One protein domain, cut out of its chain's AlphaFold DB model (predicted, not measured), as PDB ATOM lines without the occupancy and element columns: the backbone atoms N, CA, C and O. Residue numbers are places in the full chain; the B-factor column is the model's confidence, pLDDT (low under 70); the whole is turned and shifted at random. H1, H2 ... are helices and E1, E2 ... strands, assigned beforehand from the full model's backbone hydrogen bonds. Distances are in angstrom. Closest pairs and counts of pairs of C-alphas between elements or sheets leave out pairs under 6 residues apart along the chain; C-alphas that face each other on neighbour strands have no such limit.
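What this domain is: This is residues 7 to 83 of the 87 residues of the protein "Recombination protein RecR" of human gut metagenome (UniProt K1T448). A small body and a separate small lobe are joined by a long link: in the body, H2 runs back alongside a narrow two-strand sheet of E1 and E2, with H1 near one end, while H3 and its looping link make the lobe at the other end. The printed part has 77 residues, with three named helices and two named strands in the order H1, E1, H2, E2, H3; the sheet is parallel, E1 beside E2, and the class is mostly helix. The whole is loose, with a radius of gyration of the C-alphas of 15.2 A, and elongated, spanning 47 by 26 by 18 A.

Where its parts are: H1, residues 11 to 19, starts with C-alpha 11 at (97.540, 68.557, 84.136) and is 12.4 A long from first to last C-alpha. E1, residues 25 to 28, measures 9.8 A. H2, residues 34 to 47, is the longest helix at 19.9 A. E2, residues 54 to 57, measures 10.2 A. H3, residues 73 to 81, measures 12.2 A and ends with C-alpha 81 at (76.267, 80.153, 97.758).

How they stand to each other: E1 and E2 are parallel neighbours at 23 degrees, with N 26 and O 54 at 2.9 A and N 56 and O 26 at 3.0 A, within hydrogen-bond range. E1, H2 and E2 form a strand-helix-strand unit, two parallel strands with a helix between them along the chain; its crossover is right-handed. The closest C-alphas of H2 and E1 are those of Leu 40 and Leu 28, 7.2 A; of H2 and E2, Leu 44 and Val 55, 7.7 A. H1 and H2 are close but not clearly touching, the closest C-alphas being those of Ile 15 and Leu 47 at 7.6 A; they run the same way at a shallow tilt of 32 degrees, only just short of steep. H3 is apart from H1, E1 and H2. In H1, H2 and H3 every O i to N i+4 pair is within hydrogen-bond range.

The domain as a whole: The C-alphas farthest apart, Gln 20 and Glu 69, are 47.4 A apart. The link from E2 to H3, residues 58 to 72, is long. The printed part has no cut, and no printed residue is under pLDDT 70.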
ATOM      1  N   SER A   7      95.527  61.442  83.534       89.12
ATOM      2  CA  SER A   7      96.744  61.286  82.721       89.12
ATOM      3  C   SER A   7      96.546  61.628  81.245       89.12
ATOM      4  O   SER A   7      97.511  61.949  80.559       89.12
ATOM      5  N   ASP A   8      95.307  61.575  80.757       91.81
ATOM      6  CA  ASP A   8      94.965  61.945  79.381       91.81
ATOM      7  C   ASP A   8      94.786  63.467  79.238       91.81
ATOM      8  O   ASP A   8      94.672  64.003  78.133       91.81
ATOM      9  N   LEU A   9      94.769  64.186  80.364       90.81
ATOM     10  CA  LEU A   9      94.684  65.636  80.434       90.81
ATOM     11  C   LEU A   9      96.075  66.242  80.636       90.81
ATOM     12  O   LEU A   9      96.975  65.658  81.231       90.81
ATOM     13  N   LYS A  10      96.250  67.492  80.203       94.62
ATOM     14  CA  LYS A  10      97.531  68.217  80.302       94.62
ATOM     15  C   LYS A  10      97.778  68.811  81.697       94.62
ATOM     16  O   LYS A  10      98.219  69.953  81.814       94.62
ATOM     17  N   ILE A  11      97.454  68.066  82.753       93.88
ATOM     18  CA  ILE A  11      97.540  68.557  84.136       93.88
ATOM     19  C   ILE A  11      98.999  68.685  84.569       93.88
ATOM     20  O   ILE A  11      99.362  69.705  85.144       93.88
ATOM     21  N   ASP A  12      99.855  67.722  84.236       93.50
ATOM     22  CA  ASP A  12     101.268  67.793  84.624       93.50
ATOM     23  C   ASP A  12     101.980  68.989  83.975       93.50
ATOM     24  O   ASP A  12     102.715  69.703  84.651       93.50
ATOM     25  N   LEU A  13     101.635  69.330  82.727       95.88
ATOM     26  CA  LEU A  13     102.131  70.543  82.067       95.88
ATOM     27  C   LEU A  13     101.708  71.831  82.800       95.88
ATOM     28  O   LEU A  13     102.472  72.796  82.867       95.88
ATOM     29  N   LEU A  14     100.488  71.879  83.345       95.31
ATOM     30  CA  LEU A  14     100.046  73.002  84.179       95.31
ATOM     31  C   LEU A  14     100.897  73.096  85.452       95.31
ATOM     32  O   LEU A  14     101.338  74.188  85.810       95.31
ATOM     33  N   ILE A  15     101.147  71.963  86.109       95.00
ATOM     34  CA  ILE A  15     101.949  71.897  87.335       95.00
ATOM     35  C   ILE A  15     103.399  72.324  87.076       95.00
ATOM     36  O   ILE A  15     103.935  73.137  87.827       95.00
ATOM     37  N   GLU A  16     104.008  71.872  85.981       95.31
ATOM     38  CA  GLU A  16     105.354  72.289  85.571       95.31
ATOM     39  C   GLU A  16     105.449  73.805  85.371       95.31
ATOM     40  O   GLU A  16     106.380  74.442  85.865       95.31
ATOM     41  N   ARG A  17     104.461  74.415  84.704       95.88
ATOM     42  CA  ARG A  17     104.414  75.875  84.512       95.88
ATOM     43  C   ARG A  17     104.308  76.632  85.832       95.88
ATOM     44  O   ARG A  17     104.920  77.684  85.982       95.88
ATOM     45  N   ILE A  18     103.540  76.111  86.781       96.06
ATOM     46  CA  ILE A  18     103.396  76.710  88.111       96.06
ATOM     47  C   ILE A  18     104.694  76.575  88.913       96.06
ATOM     48  O   ILE A  18     105.117  77.529  89.569       96.06
ATOM     49  N   ALA A  19     105.366  75.426  88.816       94.31
ATOM     50  CA  ALA A  19     106.619  75.152  89.513       94.31
ATOM     51  C   ALA A  19     107.767  76.095  89.103       94.31
ATOM     52  O   ALA A  19     108.683  76.306  89.893       94.31
ATOM     53  N   GLN A  20     107.696  76.729  87.925       95.56
ATOM     54  CA  GLN A  20     108.643  77.776  87.509       95.56
ATOM     55  C   GLN A  20     108.571  79.048  88.379       95.56
ATOM     56  O   GLN A  20     109.449  79.903  88.282       95.56
ATOM     57  N   GLY A  21     107.541  79.202  89.219       93.25
ATOM     58  CA  GLY A  21     107.464  80.252  90.241       93.25
ATOM     59  C   GLY A  21     107.088  81.647  89.733       93.25
ATOM     60  O   GLY A  21     107.078  82.598  90.511       93.25
ATOM     61  N   THR A  22     106.759  81.796  88.449       95.44
ATOM     62  CA  THR A  22     106.373  83.086  87.848       95.44
ATOM     63  C   THR A  22     104.869  83.361  87.914       95.44
ATOM     64  O   THR A  22     104.445  84.512  87.798       95.44
ATOM     65  N   ILE A  23     104.050  82.324  88.118       96.56
ATOM     66  CA  ILE A  23     102.587  82.426  88.160       96.56
ATOM     67  C   ILE A  23     102.123  82.803  89.567       96.56
ATOM     68  O   ILE A  23     102.513  82.177  90.548       96.56
ATOM     69  N   ARG A  24     101.249  83.811  89.652       96.06
ATOM     70  CA  ARG A  24     100.648  84.282  90.913       96.06
ATOM     71  C   ARG A  24      99.206  83.828  91.104       96.06
ATOM     72  O   ARG A  24      98.755  83.713  92.238       96.06
ATOM     73  N   GLU A  25      98.491  83.573  90.010       97.50
ATOM     74  CA  GLU A  25      97.096  83.149  90.045       97.50
ATOM     75  C   GLU A  25      96.788  82.134  88.942       97.50
ATOM     76  O   GLU A  25      97.274  82.251  87.816       97.50
ATOM     77  N   VAL A  26      95.959  81.149  89.280       97.50
ATOM     78  CA  VAL A  26      95.365  80.187  88.352       97.50
ATOM     79  C   VAL A  26      93.851  80.329  88.436       97.50
ATOM     80  O   VAL A  26      93.261  80.092  89.489       97.50
ATOM     81  N   ILE A  27      93.233  80.689  87.312       97.00
ATOM     82  CA  ILE A  27      91.781  80.826  87.185       97.00
ATOM     83  C   ILE A  27      91.233  79.557  86.529       97.00
ATOM     84  O   ILE A  27      91.543  79.253  85.376       97.00
ATOM     85  N   LEU A  28      90.413  78.811  87.260       95.88
ATOM     86  CA  LEU A  28      89.737  77.615  86.776       95.88
ATOM     87  C   LEU A  28      88.464  78.018  86.023       95.88
ATOM     88  O   LEU A  28      87.471  78.439  86.611       95.88
ATOM     89  N   ALA A  29      88.508  77.879  84.699       95.50
ATOM     90  CA  ALA A  29      87.384  78.114  83.796       95.50
ATOM     91  C   ALA A  29      86.841  76.778  83.261       95.50
ATOM     92  O   ALA A  29      86.885  76.502  82.065       95.50
ATOM     93  N   ILE A  30      86.412  75.907  84.176       93.19
ATOM     94  CA  ILE A  30      85.927  74.558  83.859       93.19
ATOM     95  C   ILE A  30      84.397  74.571  83.809       93.19
ATOM     96  O   ILE A  30      83.753  75.247  84.614       93.19
ATOM     97  N   SER A  31      83.830  73.810  82.869       90.25
ATOM     98  CA  SER A  31      82.384  73.605  82.733       90.25
ATOM     99  C   SER A  31      81.723  73.209  84.054       90.25
ATOM    100  O   SER A  31      82.317  72.500  84.863       90.25
ATOM    101  N   THR A  32      80.460  73.582  84.233       85.56
ATOM    102  CA  THR A  32      79.643  73.243  85.412       85.56
ATOM    103  C   THR A  32      79.021  71.841  85.359       85.56
ATOM    104  O   THR A  32      78.137  71.528  86.151       85.56
ATOM    105  N   SER A  33      79.452  70.978  84.429       88.81
ATOM    106  CA  SER A  33      79.001  69.581  84.388       88.81
ATOM    107  C   SER A  33      79.578  68.772  85.555       88.81
ATOM    108  O   SER A  33      80.566  69.165  86.176       88.81
ATOM    109  N   VAL A  34      79.015  67.590  85.813       88.38
ATOM    110  CA  VAL A  34      79.495  66.667  86.858       88.38
ATOM    111  C   VAL A  34      80.974  66.293  86.654       88.38
ATOM    112  O   VAL A  34      81.763  66.256  87.602       88.38
ATOM    113  N   GLU A  35      81.384  66.052  85.410       91.56
ATOM    114  CA  GLU A  35      82.780  65.781  85.047       91.56
ATOM    115  C   GLU A  35      83.669  67.011  85.254       91.56
ATOM    116  O   GLU A  35      84.811  66.893  85.708       91.56
ATOM    117  N   GLY A  36      83.135  68.196  84.954       92.50
ATOM    118  CA  GLY A  36      83.797  69.468  85.209       92.50
ATOM    119  C   GLY A  36      84.062  69.697  86.696       92.50
ATOM    120  O   GLY A  36      85.198  69.988  87.065       92.50
ATOM    121  N   GLU A  37      83.070  69.461  87.559       89.50
ATOM    122  CA  GLU A  37      83.231  69.527  89.020       89.50
ATOM    123  C   GLU A  37      84.274  68.531  89.527       89.50
ATOM    124  O   GLU A  37      85.132  68.870  90.344       89.50
ATOM    125  N   THR A  38      84.258  67.310  88.990       92.50
ATOM    126  CA  THR A  38      85.252  66.285  89.332       92.50
ATOM    127  C   THR A  38      86.664  66.745  88.959       92.50
ATOM    128  O   THR A  38      87.599  66.632  89.756       92.50
ATOM    129  N   THR A  39      86.820  67.324  87.765       94.31
ATOM    130  CA  THR A  39      88.099  67.860  87.278       94.31
ATOM    131  C   THR A  39      88.558  69.055  88.115       94.31
ATOM    132  O   THR A  39      89.730  69.136  88.485       94.31
ATOM    133  N   LEU A  40      87.641  69.959  88.469       93.81
ATOM    134  CA  LEU A  40      87.901  71.103  89.338       93.81
ATOM    135  C   LEU A  40      88.405  70.645  90.709       93.81
ATOM    136  O   LEU A  40      89.450  71.110  91.164       93.81
ATOM    137  N   PHE A  41      87.721  69.692  91.344       92.50
ATOM    138  CA  PHE A  41      88.129  69.157  92.641       92.50
ATOM    139  C   PHE A  41      89.500  68.470  92.580       92.50
ATOM    140  O   PHE A  41      90.345  68.669  93.458       92.50
ATOM    141  N   TYR A  42      89.755  67.702  91.518       94.12
ATOM    142  CA  TYR A  42      91.057  67.082  91.290       94.12
ATOM    143  C   TYR A  42      92.174  68.132  91.176       94.12
ATOM    144  O   TYR A  42      93.195  68.029  91.863       94.12
ATOM    145  N   LEU A  43      91.967  69.177  90.370       95.62
ATOM    146  CA  LEU A  43      92.927  70.267  90.204       95.62
ATOM    147  C   LEU A  43      93.152  71.039  91.501       95.62
ATOM    148  O   LEU A  43      94.303  71.284  91.852       95.62
ATOM    149  N   LEU A  44      92.098  71.359  92.255       94.62
ATOM    150  CA  LEU A  44      92.227  72.018  93.557       94.62
ATOM    151  C   LEU A  44      93.136  71.222  94.499       94.62
ATOM    152  O   LEU A  44      94.026  71.797  95.122       94.62
ATOM    153  N   ASN A  45      92.977  69.898  94.563       94.00
ATOM    154  CA  ASN A  45      93.827  69.051  95.400       94.00
ATOM    155  C   ASN A  45      95.290  69.027  94.938       94.00
ATOM    156  O   ASN A  45      96.186  69.051  95.780       94.00
ATOM    157  N   ARG A  46      95.546  69.012  93.625       94.12
ATOM    158  CA  ARG A  46      96.912  69.071  93.074       94.12
ATOM    159  C   ARG A  46      97.568  70.431  93.327       94.12
ATOM    160  O   ARG A  46      98.729  70.488  93.722       94.12
ATOM    161  N   LEU A  47      96.815  71.517  93.157       95.19
ATOM    162  CA  LEU A  47      97.307  72.889  93.285       95.19
ATOM    163  C   LEU A  47      97.573  73.318  94.737       95.19
ATOM    164  O   LEU A  47      98.374  74.222  94.951       95.19
ATOM    165  N   ARG A  48      96.998  72.636  95.740       93.62
ATOM    166  CA  ARG A  48      97.285  72.872  97.174       93.62
ATOM    167  C   ARG A  48      98.769  72.783  97.543       93.62
ATOM    168  O   ARG A  48      99.165  73.333  98.564       93.62
ATOM    169  N   GLN A  49      99.581  72.105  96.733       93.50
ATOM    170  CA  GLN A  49     101.031  72.007  96.932       93.50
ATOM    171  C   GLN A  49     101.774  73.324  96.641       93.50
ATOM    172  O   GLN A  49     102.946  73.446  96.985       93.50
ATOM    173  N   TYR A  50     101.099  74.312  96.046       95.31
ATOM    174  CA  TYR A  50     101.659  75.606  95.654       95.31
ATOM    175  C   TYR A  50     100.948  76.752  96.394       95.31
ATOM    176  O   TYR A  50     100.200  77.512  95.778       95.31
ATOM    177  N   PRO A  51     101.153  76.900  97.718       93.12
ATOM    178  CA  PRO A  51     100.424  77.869  98.547       93.12
ATOM    179  C   PRO A  51     100.665  79.335  98.155       93.12
ATOM    180  O   PRO A  51      99.873  80.204  98.502       93.12
ATOM    181  N   GLN A  52     101.748  79.619  97.428       93.44
ATOM    182  CA  GLN A  52     102.058  80.942  96.886       93.44
ATOM    183  C   GLN A  52     101.184  81.338  95.687       93.44
ATOM    184  O   GLN A  52     101.196  82.499  95.283       93.44
ATOM    185  N   VAL A  53     100.457  80.386  95.096       96.62
ATOM    186  CA  VAL A  53      99.591  80.622  93.943       96.62
ATOM    187  C   VAL A  53      98.153  80.727  94.407       96.62
ATOM    188  O   VAL A  53      97.589  79.802  94.989       96.62
ATOM    189  N   LYS A  54      97.525  81.857  94.098       97.00
ATOM    190  CA  LYS A  54      96.096  82.034  94.312       97.00
ATOM    191  C   LYS A  54      95.334  81.170  93.309       97.00
ATOM    192  O   LYS A  54      95.580  81.248  92.110       97.00
ATOM    193  N   VAL A  55      94.394  80.360  93.780       96.75
ATOM    194  CA  VAL A  55      93.511  79.593  92.895       96.75
ATOM    195  C   VAL A  55      92.111  80.168  93.000       96.75
ATOM    196  O   VAL A  55      91.562  80.280  94.094       96.75
ATOM    197  N   THR A  56      91.544  80.552  91.865       94.88
ATOM    198  CA  THR A  56      90.188  81.099  91.758       94.88
ATOM    199  C   THR A  56      89.417  80.359  90.674       94.88
ATOM    200  O   THR A  56      89.994  79.642  89.864       94.88
ATOM    201  N   SER A  57      88.095  80.491  90.674       92.31
ATOM    202  CA  SER A  57      87.228  79.977  89.612       92.31
ATOM    203  C   SER A  57      86.464  81.139  89.005       92.31
ATOM    204  O   SER A  57      86.187  82.128  89.688       92.31
ATOM    205  N   ILE A  58      86.083  81.004  87.737       92.31
ATOM    206  CA  ILE A  58      85.089  81.899  87.146       92.31
ATOM    207  C   ILE A  58      83.785  81.837  87.949       92.31
ATOM    208  O   ILE A  58      83.453  80.803  88.542       92.31
ATOM    209  N   ALA A  59      83.071  82.962  87.980       89.31
ATOM    210  CA  ALA A  59      81.794  83.063  88.667       89.31
ATOM    211  C   ALA A  59      80.771  82.085  88.074       89.31
ATOM    212  O   ALA A  59      80.787  81.793  86.877       89.31
ATOM    213  N   ARG A  60      79.880  81.589  88.933       88.00
ATOM    214  CA  ARG A  60      78.795  80.669  88.585       88.00
ATOM    215  C   ARG A  60      77.519  81.151  89.254       88.00
ATOM    216  O   ARG A  60      77.547  81.488  90.438       88.00
ATOM    217  N   GLY A  61      76.430  81.174  88.504       89.75
ATOM    218  CA  GLY A  61      75.141  81.653  88.976       89.75
ATOM    219  C   GLY A  61      74.340  82.276  87.843       89.75
ATOM    220  O   GLY A  61      74.595  81.999  86.674       89.75
ATOM    221  N   ILE A  62      73.390  83.119  88.228       93.31
ATOM    222  CA  ILE A  62      72.448  83.786  87.331       93.31
ATOM    223  C   ILE A  62      73.187  84.832  86.488       93.31
ATOM    224  O   ILE A  62      73.946  85.647  87.023       93.31
ATOM    225  N   GLY A  63      72.982  84.788  85.175       90.81
ATOM    226  CA  GLY A  63      73.533  85.728  84.212       90.81
ATOM    227  C   GLY A  63      72.763  87.047  84.153       90.81
ATOM    228  O   GLY A  63      71.650  87.192  84.655       90.81
ATOM    229  N   PHE A  64      73.366  88.047  83.513       90.75
ATOM    230  CA  PHE A  64      72.657  89.289  83.212       90.75
ATOM    231  C   PHE A  64      71.587  89.042  82.151       90.75
ATOM    232  O   PHE A  64      71.889  88.514  81.084       90.75
ATOM    233  N   GLY A  65      70.367  89.502  82.426       91.50
ATOM    234  CA  GLY A  65      69.227  89.324  81.527       91.50
ATOM    235  C   GLY A  65      68.475  88.010  81.729       91.50
ATOM    236  O   GLY A  65      67.457  87.817  81.074       91.50
ATOM    237  N   ASP A  66      68.926  87.149  82.643       92.06
ATOM    238  CA  ASP A  66      68.153  85.986  83.061       92.06
ATOM    239  C   ASP A  66      66.970  86.427  83.931       92.06
ATOM    240  O   ASP A  66      67.093  87.291  84.807       92.06
ATOM    241  N   GLU A  67      65.824  85.789  83.728       95.31
ATOM    242  CA  GLU A  67      64.653  85.949  84.581       95.31
ATOM    243  C   GLU A  67      64.579  84.766  85.549       95.31
ATOM    244  O   GLU A  67      64.586  83.609  85.129       95.31
ATOM    245  N   LEU A  68      64.505  85.056  86.853       91.69
ATOM    246  CA  LEU A  68      64.626  84.055  87.923       91.69
ATOM    247  C   LEU A  68      63.645  82.879  87.774       91.69
ATOM    248  O   LEU A  68      63.980  81.759  88.143       91.69
ATOM    249  N   GLU A  69      62.457  83.127  87.221       94.06
ATOM    250  CA  GLU A  69      61.415  82.117  87.001       94.06
ATOM    251  C   GLU A  69      61.788  81.032  85.978       94.06
ATOM    252  O   GLU A  69      61.204  79.949  86.008       94.06
ATOM    253  N   TYR A  70      62.782  81.285  85.119       94.25
ATOM    254  CA  TYR A  70      63.274  80.331  84.119       94.25
ATOM    255  C   TYR A  70      64.651  79.744  84.457       94.25
ATOM    256  O   TYR A  70      65.180  78.945  83.684       94.25
ATOM    257  N   VAL A  71      65.241  80.121  85.594       94.81
ATOM    258  CA  VAL A  71      66.549  79.610  86.019       94.81
ATOM    259  C   VAL A  71      66.386  78.264  86.726       94.81
ATOM    260  O   VAL A  71      65.507  78.085  87.567       94.81
ATOM    261  N   ASP A  72      67.269  77.311  86.422       92.94
ATOM    262  CA  ASP A  72      67.292  76.015  87.092       92.94
ATOM    263  C   ASP A  72      67.778  76.102  88.555       92.94
ATOM    264  O   ASP A  72      68.549  76.978  88.956       92.94
ATOM    265  N   GLU A  73      67.346  75.139  89.367       93.00
ATOM    266  CA  GLU A  73      67.634  75.094  90.805       93.00
ATOM    267  C   GLU A  73      69.139  75.049  91.125       93.00
ATOM    268  O   GLU A  73      69.584  75.644  92.114       93.00
ATOM    269  N   LEU A  74      69.945  74.385  90.291       88.50
ATOM    270  CA  LEU A  74      71.387  74.274  90.505       88.50
ATOM    271  C   LEU A  74      72.069  75.633  90.296       88.50
ATOM    272  O   LEU A  74      72.901  76.044  91.110       88.50
ATOM    273  N   THR A  75      71.673  76.368  89.258       91.44
ATOM    274  CA  THR A  75      72.158  77.730  88.999       91.44
ATOM    275  C   THR A  75      71.756  78.695  90.120       91.44
ATOM    276  O   THR A  75      72.603  79.459  90.597       91.44
ATOM    277  N   ILE A  76      70.513  78.617  90.615       93.94
ATOM    278  CA  ILE A  76      70.057  79.410  91.772       93.94
ATOM    279  C   ILE A  76      70.886  79.074  93.018       93.94
ATOM    280  O   ILE A  76      71.367  79.974  93.712       93.94
ATOM    281  N   THR A  77      71.113  77.787  93.281       92.12
ATOM    282  CA  THR A  77      71.922  77.322  94.416       92.12
ATOM    283  C   THR A  77      73.333  77.903  94.358       92.12
ATOM    284  O   THR A  77      73.815  78.473  95.340       92.12
ATOM    285  N   HIS A  78      73.987  77.840  93.195       89.44
ATOM    286  CA  HIS A  78      75.312  78.429  93.011       89.44
ATOM    287  C   HIS A  78      75.319  79.951  93.190       89.44
ATOM    288  O   HIS A  78      76.247  80.472  93.815       89.44
ATOM    289  N   ALA A  79      74.297  80.658  92.699       92.69
ATOM    290  CA  ALA A  79      74.176  82.101  92.886       92.69
ATOM    291  C   ALA A  79      74.048  82.477  94.374       92.69
ATOM    292  O   ALA A  79      74.712  83.403  94.839       92.69
ATOM    293  N   LEU A  80      73.260  81.721  95.149       93.44
ATOM    294  CA  LEU A  80      73.068  81.950  96.585       93.44
ATOM    295  C   LEU A  80      74.310  81.621  97.422       93.44
ATOM    296  O   LEU A  80      74.627  82.347  98.373       93.44
ATOM    297  N   MET A  81      75.021  80.540  97.085       89.75
ATOM    298  CA  MET A  81      76.267  80.153  97.758       89.75
ATOM    299  C   MET A  81      77.379  81.179  97.539       89.75
ATOM    300  O   MET A  81      78.138  81.461  98.462       89.75
ATOM    301  N   ASN A  82      77.449  81.755  96.337       88.44
ATOM    302  CA  ASN A  82      78.462  82.741  95.957       88.44
ATOM    303  C   ASN A  82      77.957  84.190  96.056       88.44
ATOM    304  O   ASN A  82      78.545  85.089  95.445       88.44
ATOM    305  N   ARG A  83      76.869  84.432  96.802       92.50
ATOM    306  CA  ARG A  83      76.342  85.785  97.011       92.50
ATOM    307  C   ARG A  83      77.402  86.658  97.681       92.50
ATOM    308  O   ARG A  83      78.141  86.205  98.555       92.50
TER     309      ARG A  83